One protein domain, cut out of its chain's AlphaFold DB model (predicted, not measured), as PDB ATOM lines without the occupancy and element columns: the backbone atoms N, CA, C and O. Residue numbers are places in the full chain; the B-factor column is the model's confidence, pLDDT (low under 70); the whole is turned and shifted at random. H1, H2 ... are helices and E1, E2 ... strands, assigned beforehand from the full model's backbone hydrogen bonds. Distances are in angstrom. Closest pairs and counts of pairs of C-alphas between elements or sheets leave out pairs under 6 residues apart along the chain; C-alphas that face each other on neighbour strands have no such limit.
ATOM      1  N   GLU A   5      48.333  35.323 -32.055       92.12
ATOM      2  CA  GLU A   5      47.993  34.307 -33.053       92.12
ATOM      3  C   GLU A   5      46.654  34.617 -33.739       92.12
ATOM      4  O   GLU A   5      46.519  34.445 -34.950       92.12
ATOM      5  N   HIS A   6      45.668  35.111 -32.980       93.06
ATOM      6  CA  HIS A   6      44.373  35.493 -33.547       93.06
ATOM      7  C   HIS A   6      44.535  36.682 -34.500       93.06
ATOM      8  O   HIS A   6      43.992  36.666 -35.600       93.06
ATOM      9  N   LEU A   7      45.327  37.684 -34.101       93.62
ATOM     10  CA  LEU A   7      45.593  38.873 -34.916       93.62
ATOM     11  C   LEU A   7      46.369  38.532 -36.199       93.62
ATOM     12  O   LEU A   7      46.091  39.096 -37.255       93.62
ATOM     13  N   ALA A   8      47.298  37.576 -36.135       94.25
ATOM     14  CA  ALA A   8      48.065  37.117 -37.293       94.25
ATOM     15  C   ALA A   8      47.220  36.349 -38.329       94.25
ATOM     16  O   ALA A   8      47.621  36.244 -39.486       94.25
ATOM     17  N   LYS A   9      46.062  35.810 -37.926       95.56
ATOM     18  CA  LYS A   9      45.157  35.024 -38.783       95.56
ATOM     19  C   LYS A   9      43.992  35.834 -39.363       95.56
ATOM     20  O   LYS A   9      43.147  35.258 -40.047       95.56
ATOM     21  N   LEU A  10      43.932  37.141 -39.097       96.88
ATOM     22  CA  LEU A  10      42.897  38.006 -39.657       96.88
ATOM     23  C   LEU A  10      42.964  38.029 -41.185       96.88
ATOM     24  O   LEU A  10      44.041  38.029 -41.786       96.88
ATOM     25  N   SER A  11      41.794  38.087 -41.811       96.69
ATOM     26  CA  SER A  11      41.686  38.381 -43.233       96.69
ATOM     27  C   SER A  11      42.259  39.766 -43.546       96.69
ATOM     28  O   SER A  11      42.296  40.652 -42.690       96.69
ATOM     29  N   ALA A  12      42.701  39.975 -44.788       96.06
ATOM     30  CA  ALA A  12      43.301  41.248 -45.184       96.06
ATOM     31  C   ALA A  12      42.372  42.466 -44.958       96.06
ATOM     32  O   ALA A  12      42.865  43.454 -44.407       96.06
ATOM     33  N   PRO A  13      41.060  42.419 -45.289       96.25
ATOM     34  CA  PRO A  13      40.150  43.535 -45.020       96.25
ATOM     35  C   PRO A  13      40.025  43.838 -43.523       96.25
ATOM     36  O   PRO A  13      40.225  44.976 -43.107       96.25
ATOM     37  N   ILE A  14      39.787  42.818 -42.695       97.75
ATOM     38  CA  ILE A  14      39.603  43.003 -41.251       97.75
ATOM     39  C   ILE A  14      40.901  43.448 -40.576       97.75
ATOM     40  O   ILE A  14      40.878  44.334 -39.722       97.75
ATOM     41  N   LYS A  15      42.049  42.888 -40.980       97.12
ATOM     42  CA  LYS A  15      43.354  43.307 -40.458       97.12
ATOM     43  C   LYS A  15      43.600  44.790 -40.728       97.12
ATOM     44  O   LYS A  15      44.042  45.497 -39.829       97.12
ATOM     45  N   ARG A  16      43.280  45.263 -41.935       96.56
ATOM     46  CA  ARG A  16      43.436  46.671 -42.307       96.56
ATOM     47  C   ARG A  16      42.622  47.592 -41.395       96.56
ATOM     48  O   ARG A  16      43.179  48.553 -40.882       96.56
ATOM     49  N   ILE A  17      41.356  47.261 -41.138       97.19
ATOM     50  CA  ILE A  17      40.497  48.032 -40.221       97.19
ATOM     51  C   ILE A  17      41.107  48.070 -38.820       97.19
ATOM     52  O   ILE A  17      41.219  49.135 -38.221       97.19
ATOM     53  N   VAL A  18      41.534  46.916 -38.296       97.06
ATOM     54  CA  VAL A  18      42.156  46.843 -36.965       97.06
ATOM     55  C   VAL A  18      43.419  47.704 -36.910       97.06
ATOM     56  O   VAL A  18      43.580  48.470 -35.966       97.06
ATOM     57  N   ASP A  19      44.294  47.622 -37.915       96.56
ATOM     58  CA  ASP A  19      45.525  48.415 -37.970       96.56
ATOM     59  C   ASP A  19      45.228  49.928 -38.028       96.56
ATOM     60  O   ASP A  19      45.856  50.702 -37.304       96.56
ATOM     61  N   GLU A  20      44.259  50.360 -38.843       96.06
ATOM     62  CA  GLU A  20      43.854  51.770 -38.978       96.06
ATOM     63  C   GLU A  20      43.219  52.316 -37.684       96.06
ATOM     64  O   GLU A  20      43.520  53.434 -37.247       96.06
ATOM     65  N   GLU A  21      42.393  51.514 -37.012       96.75
ATOM     66  CA  GLU A  21      41.795  51.859 -35.719       96.75
ATOM     67  C   GLU A  21      42.852  51.964 -34.614       96.75
ATOM     68  O   GLU A  21      42.851  52.922 -33.835       96.75
ATOM     69  N   LEU A  22      43.800  51.023 -34.562       95.88
ATOM     70  CA  LEU A  22      44.922  51.071 -33.623       95.88
ATOM     71  C   LEU A  22      45.823  52.286 -33.881       95.88
ATOM     72  O   LEU A  22      46.214  52.969 -32.933       95.88
ATOM     73  N   ALA A  23      46.102  52.605 -35.148       95.62
ATOM     74  CA  ALA A  23      46.845  53.807 -35.530       95.62
ATOM     75  C   ALA A  23      46.113  55.099 -35.123       95.62
ATOM     76  O   ALA A  23      46.753  56.090 -34.769       95.62
ATOM     77  N   SER A  24      44.777  55.067 -35.096       94.19
ATOM     78  CA  SER A  24      43.923  56.166 -34.624       94.19
ATOM     79  C   SER A  24      43.816  56.252 -33.092       94.19
ATOM     80  O   SER A  24      43.167  57.154 -32.563       94.19
ATOM     81  N   GLY A  25      44.459  55.338 -32.361       95.62
ATOM     82  CA  GLY A  25      44.485  55.310 -30.898       95.62
ATOM     83  C   GLY A  25      43.412  54.432 -30.254       95.62
ATOM     84  O   GLY A  25      43.293  54.445 -29.024       95.62
ATOM     85  N   ASN A  26      42.648  53.667 -31.043       96.44
ATOM     86  CA  ASN A  26      41.767  52.629 -30.515       96.44
ATOM     87  C   ASN A  26      42.600  51.499 -29.888       96.44
ATOM     88  O   ASN A  26      43.823  51.440 -30.020       96.44
ATOM     89  N   ILE A  27      41.951  50.614 -29.136       95.94
ATOM     90  CA  ILE A  27      42.628  49.562 -28.376       95.94
ATOM     91  C   ILE A  27      41.852  48.265 -28.545       95.94
ATOM     92  O   ILE A  27      40.645  48.234 -28.312       95.94
ATOM     93  N   VAL A  28      42.549  47.178 -28.876       97.12
ATOM     94  CA  VAL A  28      41.971  45.833 -28.795       97.12
ATOM     95  C   VAL A  28      41.727  45.501 -27.324       97.12
ATOM     96  O   VAL A  28      42.656  45.420 -26.524       97.12
ATOM     97  N   LYS A  29      40.461  45.318 -26.960       96.06
ATOM     98  CA  LYS A  29      40.027  44.877 -25.632       96.06
ATOM     99  C   LYS A  29      40.171  43.363 -25.489       96.06
ATOM    100  O   LYS A  29      40.569  42.872 -24.434       96.06
ATOM    101  N   GLU A  30      39.833  42.623 -26.542       96.19
ATOM    102  CA  GLU A  30      39.817  41.162 -26.530       96.19
ATOM    103  C   GLU A  30      39.897  40.577 -27.944       96.19
ATOM    104  O   GLU A  30      39.427  41.191 -28.900       96.19
ATOM    105  N   THR A  31      40.456  39.370 -28.065       97.25
ATOM    106  CA  THR A  31      40.294  38.529 -29.253       97.25
ATOM    107  C   THR A  31      39.746  37.155 -28.878       97.25
ATOM    108  O   THR A  31      40.002  36.637 -27.789       97.25
ATOM    109  N   TYR A  32      38.999  36.542 -29.791       94.88
ATOM    110  CA  TYR A  32      38.339  35.254 -29.578       94.88
ATOM    111  C   TYR A  32      38.296  34.446 -30.877       94.88
ATOM    112  O   TYR A  32      38.170  35.018 -31.953       94.88
ATOM    113  N   ILE A  33      38.389  33.118 -30.784       95.56
ATOM    114  CA  ILE A  33      38.105  32.213 -31.903       95.56
ATOM    115  C   ILE A  33      36.892  31.375 -31.527       95.56
ATOM    116  O   ILE A  33      36.907  30.654 -30.525       95.56
ATOM    117  N   SER A  34      35.853  31.465 -32.348       93.06
ATOM    118  CA  SER A  34      34.648  30.661 -32.206       93.06
ATOM    119  C   SER A  34      34.974  29.182 -32.358       93.06
ATOM    120  O   SER A  34      35.579  28.747 -33.335       93.06
ATOM    121  N   LYS A  35      34.542  28.382 -31.381       91.94
ATOM    122  CA  LYS A  35      34.695  26.921 -31.433       91.94
ATOM    123  C   LYS A  35      33.742  26.255 -32.428       91.94
ATOM    124  O   LYS A  35      33.964  25.100 -32.768       91.94
ATOM    125  N   ALA A  36      32.679  26.945 -32.844       91.31
ATOM    126  CA  ALA A  36      31.654  26.377 -33.714       91.31
ATOM    127  C   ALA A  36      32.091  26.363 -35.186       91.31
ATOM    128  O   ALA A  36      31.876  25.377 -35.883       91.31
ATOM    129  N   ASP A  37      32.716  27.447 -35.641       92.69
ATOM    130  CA  ASP A  37      33.041  27.693 -37.052       92.69
ATOM    131  C   ASP A  37      34.484  28.182 -37.272       92.69
ATOM    132  O   ASP A  37      34.904  28.377 -38.410       92.69
ATOM    133  N   GLY A  38      35.269  28.367 -36.206       94.06
ATOM    134  CA  GLY A  38      36.637  28.875 -36.295       94.06
ATOM    135  C   GLY A  38      36.732  30.367 -36.617       94.06
ATOM    136  O   GLY A  38      37.838  30.852 -36.861       94.06
ATOM    137  N   ARG A  39      35.611  31.106 -36.620       96.44
ATOM    138  CA  ARG A  39      35.603  32.544 -36.908       96.44
ATOM    139  C   ARG A  39      36.395  33.312 -35.854       96.44
ATOM    140  O   ARG A  39      36.252  33.073 -34.653       96.44
ATOM    141  N   ILE A  40      37.214  34.254 -36.313       97.56
ATOM    142  CA  ILE A  40      38.048  35.096 -35.452       97.56
ATOM    143  C   ILE A  40      37.306  36.395 -35.157       97.56
ATOM    144  O   ILE A  40      36.858  37.080 -36.071       97.56
ATOM    145  N   PHE A  41      37.222  36.749 -33.883       97.62
ATOM    146  CA  PHE A  41      36.620  37.978 -33.395       97.62
ATOM    147  C   PHE A  41      37.683  38.869 -32.761       97.62
ATOM    148  O   PHE A  41      38.503  38.409 -31.959       97.62
ATOM    149  N   VAL A  42      37.635  40.155 -33.093       98.12
ATOM    150  CA  VAL A  42      38.425  41.214 -32.462       98.12
ATOM    151  C   VAL A  42      37.467  42.244 -31.892       98.12
ATOM    152  O   VAL A  42      36.654  42.807 -32.615       98.12
ATOM    153  N   PHE A  43      37.578  42.517 -30.598       97.62
ATOM    154  CA  PHE A  43      36.757  43.507 -29.914       97.62
ATOM    155  C   PHE A  43      37.598  44.738 -29.605       97.62
ATOM    156  O   PHE A  43      38.549  44.670 -28.823       97.62
ATOM    157  N   LEU A  44      37.243  45.870 -30.201       97.62
ATOM    158  CA  LEU A  44      37.825  47.176 -29.924       97.62
ATOM    159  C   LEU A  44      37.128  47.828 -28.729       97.62
ATOM    160  O   LEU A  44      35.927  47.660 -28.507       97.62
ATOM    161  N   LYS A  45      37.893  48.587 -27.944       96.31
ATOM    162  CA  LYS A  45      37.386  49.280 -26.758       96.31
ATOM    163  C   LYS A  45      36.440  50.421 -27.131       96.31
ATOM    164  O   LYS A  45      35.388  50.546 -26.510       96.31
ATOM    165  N   TYR A  46      36.828  51.237 -28.105       97.38
ATOM    166  CA  TYR A  46      36.078  52.418 -28.524       97.38
ATOM    167  C   TYR A  46      35.346  52.157 -29.840       97.38
ATOM    168  O   TYR A  46      35.712  51.229 -30.567       97.38
ATOM    169  N   ARG A  47      34.344  52.988 -30.150       97.19
ATOM    170  CA  ARG A  47      33.689  53.054 -31.462       97.19
ATOM    171  C   ARG A  47      34.723  53.200 -32.576       97.19
ATOM    172  O   ARG A  47      35.775  53.799 -32.354       97.19
ATOM    173  N   PHE A  48      34.385  52.695 -33.762       97.00
ATOM    174  CA  PHE A  48      35.173  52.961 -34.964       97.00
ATOM    175  C   PHE A  48      35.339  54.466 -35.160       97.00
ATOM    176  O   PHE A  48      34.365  55.217 -35.049       97.00
ATOM    177  N   THR A  49      36.565  54.906 -35.432       93.94
ATOM    178  CA  THR A  49      36.876  56.333 -35.581       93.94
ATOM    179  C   THR A  49      36.320  56.902 -36.884       93.94
ATOM    180  O   THR A  49      36.025  58.095 -36.957       93.94
ATOM    181  N   ALA A  50      36.127  56.050 -37.894       90.44
ATOM    182  CA  ALA A  50      35.500  56.384 -39.164       90.44
ATOM    183  C   ALA A  50      34.832  55.156 -39.809       90.44
ATOM    184  O   ALA A  50      34.983  54.019 -39.358       90.44
ATOM    185  N   LYS A  51      34.087  55.389 -40.898       91.81
ATOM    186  CA  LYS A  51      33.653  54.304 -41.781       91.81
ATOM    187  C   LYS A  51      34.817  53.904 -42.692       91.81
ATOM    188  O   LYS A  51      35.392  54.764 -43.354       91.81
ATOM    189  N   HIS A  52      35.120  52.615 -42.733       91.62
ATOM    190  CA  HIS A  52      36.206  52.036 -43.515       91.62
ATOM    191  C   HIS A  52      35.683  51.593 -44.878       91.62
ATOM    192  O   HIS A  52      34.706  50.847 -44.954       91.62
ATOM    193  N   ASP A  53      36.323  52.053 -45.952       89.56
ATOM    194  CA  ASP A  53      36.026  51.599 -47.314       89.56
ATOM    195  C   ASP A  53      36.822  50.323 -47.607       89.56
ATOM    196  O   ASP A  53      38.034  50.353 -47.844       89.56
ATOM    197  N   CYS A  54      36.155  49.177 -47.473       89.38
ATOM    198  CA  CYS A  54      36.783  47.864 -47.535       89.38
ATOM    199  C   CYS A  54      35.793  46.774 -47.961       89.38
ATOM    200  O   CYS A  54      34.579  46.963 -47.924       89.38
ATOM    201  N   ASP A  55      36.335  45.617 -48.340       92.81
ATOM    202  CA  ASP A  55      35.571  44.418 -48.706       92.81
ATOM    203  C   ASP A  55      35.166  43.625 -47.449       92.81
ATOM    204  O   ASP A  55      35.605  42.497 -47.220       92.81
ATOM    205  N   ALA A  56      34.423  44.287 -46.561       95.56
ATOM    206  CA  ALA A  56      33.827  43.702 -45.367       95.56
ATOM    207  C   ALA A  56      32.458  44.341 -45.109       95.56
ATOM    208  O   ALA A  56      32.281  45.554 -45.253       95.56
ATOM    209  N   ASP A  57      31.494  43.528 -44.692       97.12
ATOM    210  CA  ASP A  57      30.134  43.971 -44.423       97.12
ATOM    211  C   ASP A  57      30.083  44.756 -43.116       97.12
ATOM    212  O   ASP A  57      30.455  44.243 -42.059       97.12
ATOM    213  N   TYR A  58      29.596  45.995 -43.188       97.38
ATOM    214  CA  TYR A  58      29.405  46.858 -42.028       97.38
ATOM    215  C   TYR A  58      27.973  46.782 -41.501       97.38
ATOM    216  O   TYR A  58      27.022  47.020 -42.250       97.38
ATOM    217  N   LEU A  59      27.822  46.558 -40.195       97.06
ATOM    218  CA  LEU A  59      26.527  46.541 -39.519       97.06
ATOM    219  C   LEU A  59      26.586  47.284 -38.180       97.06
ATOM    220  O   LEU A  59      27.502  47.100 -37.381       97.06
ATOM    221  N   VAL A  60      25.570  48.106 -37.912       97.19
ATOM    222  CA  VAL A  60      25.323  48.672 -36.580       97.19
ATOM    223  C   VAL A  60      24.437  47.695 -35.813       97.19
ATOM    224  O   VAL A  60      23.336  47.385 -36.260       97.19
ATOM    225  N   ILE A  61      24.934  47.214 -34.676       96.69
ATOM    226  CA  ILE A  61      24.232  46.280 -33.787       96.69
ATOM    227  C   ILE A  61      23.483  47.047 -32.691       96.69
ATOM    228  O   ILE A  61      22.336  46.726 -32.399       96.69
ATOM    229  N   ASP A  62      24.123  48.074 -32.118       96.38
ATOM    230  CA  ASP A  62      23.603  48.928 -31.039       96.38
ATOM    231  C   ASP A  62      23.014  48.147 -29.843       96.38
ATOM    232  O   ASP A  62      22.010  48.538 -29.247       96.38
ATOM    233  N   ASP A  63      23.659  47.039 -29.450       94.69
ATOM    234  CA  ASP A  63      23.258  46.240 -28.284       94.69
ATOM    235  C   ASP A  63      24.299  46.329 -27.161       94.69
ATOM    236  O   ASP A  63      25.444  45.892 -27.293       94.69
ATOM    237  N   ARG A  64      23.891  46.880 -26.010       90.75
ATOM    238  CA  ARG A  64      24.764  47.079 -24.842       90.75
ATOM    239  C   ARG A  64      25.252  45.785 -24.190       90.75
ATOM    240  O   ARG A  64      26.221  45.843 -23.435       90.75
ATOM    241  N   HIS A  65      24.606  44.648 -24.448       89.81
ATOM    242  CA  HIS A  65      25.098  43.339 -24.009       89.81
ATOM    243  C   HIS A  65      26.221  42.813 -24.909       89.81
ATOM    244  O   HIS A  65      26.985  41.947 -24.483       89.81
ATOM    245  N   TYR A  66      26.332  43.352 -26.125       91.12
ATOM    246  CA  TYR A  66      27.311  42.971 -27.131       91.12
ATOM    247  C   TYR A  66      28.238  44.152 -27.448       91.12
ATOM    248  O   TYR A  66      29.160  44.454 -26.685       91.12
ATOM    249  N   TRP A  67      28.016  44.811 -28.582       96.31
ATOM    250  CA  TRP A  67      28.843  45.882 -29.118       96.31
ATOM    251  C   TRP A  67      28.004  46.830 -29.977       96.31
ATOM    252  O   TRP A  67      26.838  46.576 -30.278       96.31
ATOM    253  N   TYR A  68      28.602  47.957 -30.347       97.62
ATOM    254  CA  TYR A  68      27.905  49.018 -31.059       97.62
ATOM    255  C   TYR A  68      27.805  48.735 -32.561       97.62
ATOM    256  O   TYR A  68      26.723  48.814 -33.137       97.62
ATOM    257  N   ALA A  69      28.916  48.387 -33.205       97.94
ATOM    258  CA  ALA A  69      28.959  48.084 -34.631       97.94
ATOM    259  C   ALA A  69      30.049  47.058 -34.939       97.94
ATOM    260  O   ALA A  69      30.957  46.851 -34.128       97.94
ATOM    261  N   GLU A  70      29.980  46.454 -36.118       98.00
ATOM    262  CA  GLU A  70      30.965  45.494 -36.601       98.00
ATOM    263  C   GLU A  70      31.252  45.632 -38.094       98.00
ATOM    264  O   GLU A  70      30.409  46.090 -38.865       98.00
ATOM    265  N   TYR A  71      32.448  45.192 -38.475       98.38
ATOM    266  CA  TYR A  71      32.760  44.756 -39.828       98.38
ATOM    267  C   TYR A  71      32.973  43.250 -39.807       98.38
ATOM    268  O   TYR A  71      33.670  42.737 -38.923       98.38
ATOM    269  N   SER A  72      32.408  42.543 -40.777       97.38
ATOM    270  CA  SER A  72      32.547  41.094 -40.872       97.38
ATOM    271  C   SER A  72      32.773  40.626 -42.303       97.38
ATOM    272  O   SER A  72      32.330  41.246 -43.264       97.38
ATOM    273  N   ASP A  73      33.482  39.513 -42.436       96.00
ATOM    274  CA  ASP A  73      33.557  38.744 -43.670       96.00
ATOM    275  C   ASP A  73      33.280  37.255 -43.388       96.00
ATOM    276  O   ASP A  73      32.837  36.848 -42.303       96.00
ATOM    277  N   SER A  74      33.549  36.399 -44.375       94.56
ATOM    278  CA  SER A  74      33.356  34.948 -44.254       94.56
ATOM    279  C   SER A  74      34.134  34.271 -43.108       94.56
ATOM    280  O   SER A  74      33.763  33.169 -42.710       94.56
ATOM    281  N   LYS A  75      35.193  34.886 -42.565       94.62
ATOM    282  CA  LYS A  75      36.127  34.279 -41.596       94.62
ATOM    283  C   LYS A  75      36.379  35.108 -40.343       94.62
ATOM    284  O   LYS A  75      36.830  34.555 -39.338       94.62
ATOM    285  N   CYS A  76      36.176  36.416 -40.393       97.69
ATOM    286  CA  CYS A  76      36.633  37.341 -39.367       97.69
ATOM    287  C   CYS A  76      35.583  38.415 -39.086       97.69
ATOM    288  O   CYS A  76      34.879  38.860 -39.987       97.69
ATOM    289  N   THR A  77      35.526  38.855 -37.832       98.00
ATOM    290  CA  THR A  77      34.690  39.966 -37.382       98.00
ATOM    291  C   THR A  77      35.524  40.887 -36.501       98.00
ATOM    292  O   THR A  77      36.175  40.434 -35.557       98.00
ATOM    293  N   VAL A  78      35.489  42.188 -36.777       98.31
ATOM    294  CA  VAL A  78      35.939  43.219 -35.839       98.31
ATOM    295  C   VAL A  78      34.727  43.997 -35.357       98.31
ATOM    296  O   VAL A  78      33.942  44.492 -36.157       98.31
ATOM    297  N   ALA A  79      34.576  44.101 -34.044       98.12
ATOM    298  CA  ALA A  79      33.468  44.766 -33.378       98.12
ATOM    299  C   ALA A  79      33.986  45.902 -32.491       98.12
ATOM    300  O   ALA A  79      35.067  45.790 -31.912       98.12
ATOM    301  N   CYS A  80      33.222  46.983 -32.354       97.75
ATOM    302  CA  CYS A  80      33.617  48.154 -31.573       97.75
ATOM    303  C   CYS A  80      32.707  48.403 -30.362       97.75
ATOM    304  O   CYS A  80      31.490  48.229 -30.427       97.75
ATOM    305  N   GLY A  81      33.289  48.866 -29.257       96.12
ATOM    306  CA  GLY A  81      32.540  49.274 -28.069       96.12
ATOM    307  C   GLY A  81      31.709  50.548 -28.264       96.12
ATOM    308  O   GLY A  81      31.647  51.130 -29.345       96.12
ATOM    309  N   PHE A  82      31.060  50.985 -27.184       95.69
ATOM    310  CA  PHE A  82      30.181  52.162 -27.174       95.69
ATOM    311  C   PHE A  82      30.903  53.472 -26.857       95.69
ATOM    312  O   PHE A  82      30.385  54.539 -27.176       95.69
ATOM    313  N   ASP A  83      32.073  53.395 -26.223       94.25
ATOM    314  CA  ASP A  83      32.830  54.576 -25.821       94.25
ATOM    315  C   ASP A  83      33.437  55.265 -27.046       94.25
ATOM    316  O   ASP A  83      33.973  54.609 -27.934       94.25
ATOM    317  N   GLU A  84      33.415  56.592 -27.086       91.06
ATOM    318  CA  GLU A  84      34.061  57.360 -28.151       91.06
ATOM    319  C   GLU A  84      35.498  57.712 -27.778       91.06
ATOM    320  O   GLU A  84      35.809  58.043 -26.628       91.06
TER     321      GLU A  84
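This is residues 5 to 84 of the 89 residues of an uncharacterized protein of Ruminococcus albus (UniProt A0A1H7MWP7). One twisted sheet of five strands has the helix H2 lying along one face, over E2 and E5, while the other face has no named helix over it. The short helix H1 grazes the sheet. The 80 printed residues hold, in order, H1 H2 E1 E2 E3 E4 E5; the sheet is mixed and runs E1 E2 E5 E4 E3, and the class is mixed, helices and strands. The whole is compact and rounded, with a radius of gyration of the C-alphas of 11.4 A and spans of 30 by 26 by 21 A.

E5, residues 76 to 83, is 22.2 A long and ends at C-alpha 83 (32.830, 54.576, -25.821). E2 is residues 40 to 46, 18.8 A; E1 is residues 28 to 33, 14.5 A; E4 is residues 69 to 72, 10.0 A; E3 is residues 57 to 60, 10.3 A. H2, residues 12 to 23, is 16.2 A long. H1, residues 5 to 8, is 5.1 A long and begins at C-alpha 5 (47.993, 34.307, -33.053).

E2 and E5 are parallel at 18 degrees, with N 44 and O 79 2.8 A apart. E1 and E2 form an antiparallel hairpin, with N 32 and O 41 at 2.9 A. E3, E4 and E5 make a meander, each strand the antiparallel neighbour of the one before; N 59 and O 70 are at 2.9 A, N 71 and O 78 at 2.8 A. H2 and the sheet make two layers, a helix on one face of a sheet, at a height of 9.7 A; on the local plane H2 stands at 19 degrees to E5, along the strands. The closest C-alphas of H2 and E5 are those of Ile 14 and Val 78, 6.5 A. H1 only grazes the sheet with residues 5 to 7. In H2 every O i to N i+4 pair is within hydrogen-bond range; H1 is too short for one.

The farthest C-alphas, of Ser 24 and Ala 36, are 32.2 A apart. The printed part has no cut, no link is long, and no printed residue is under 70 in pLDDT.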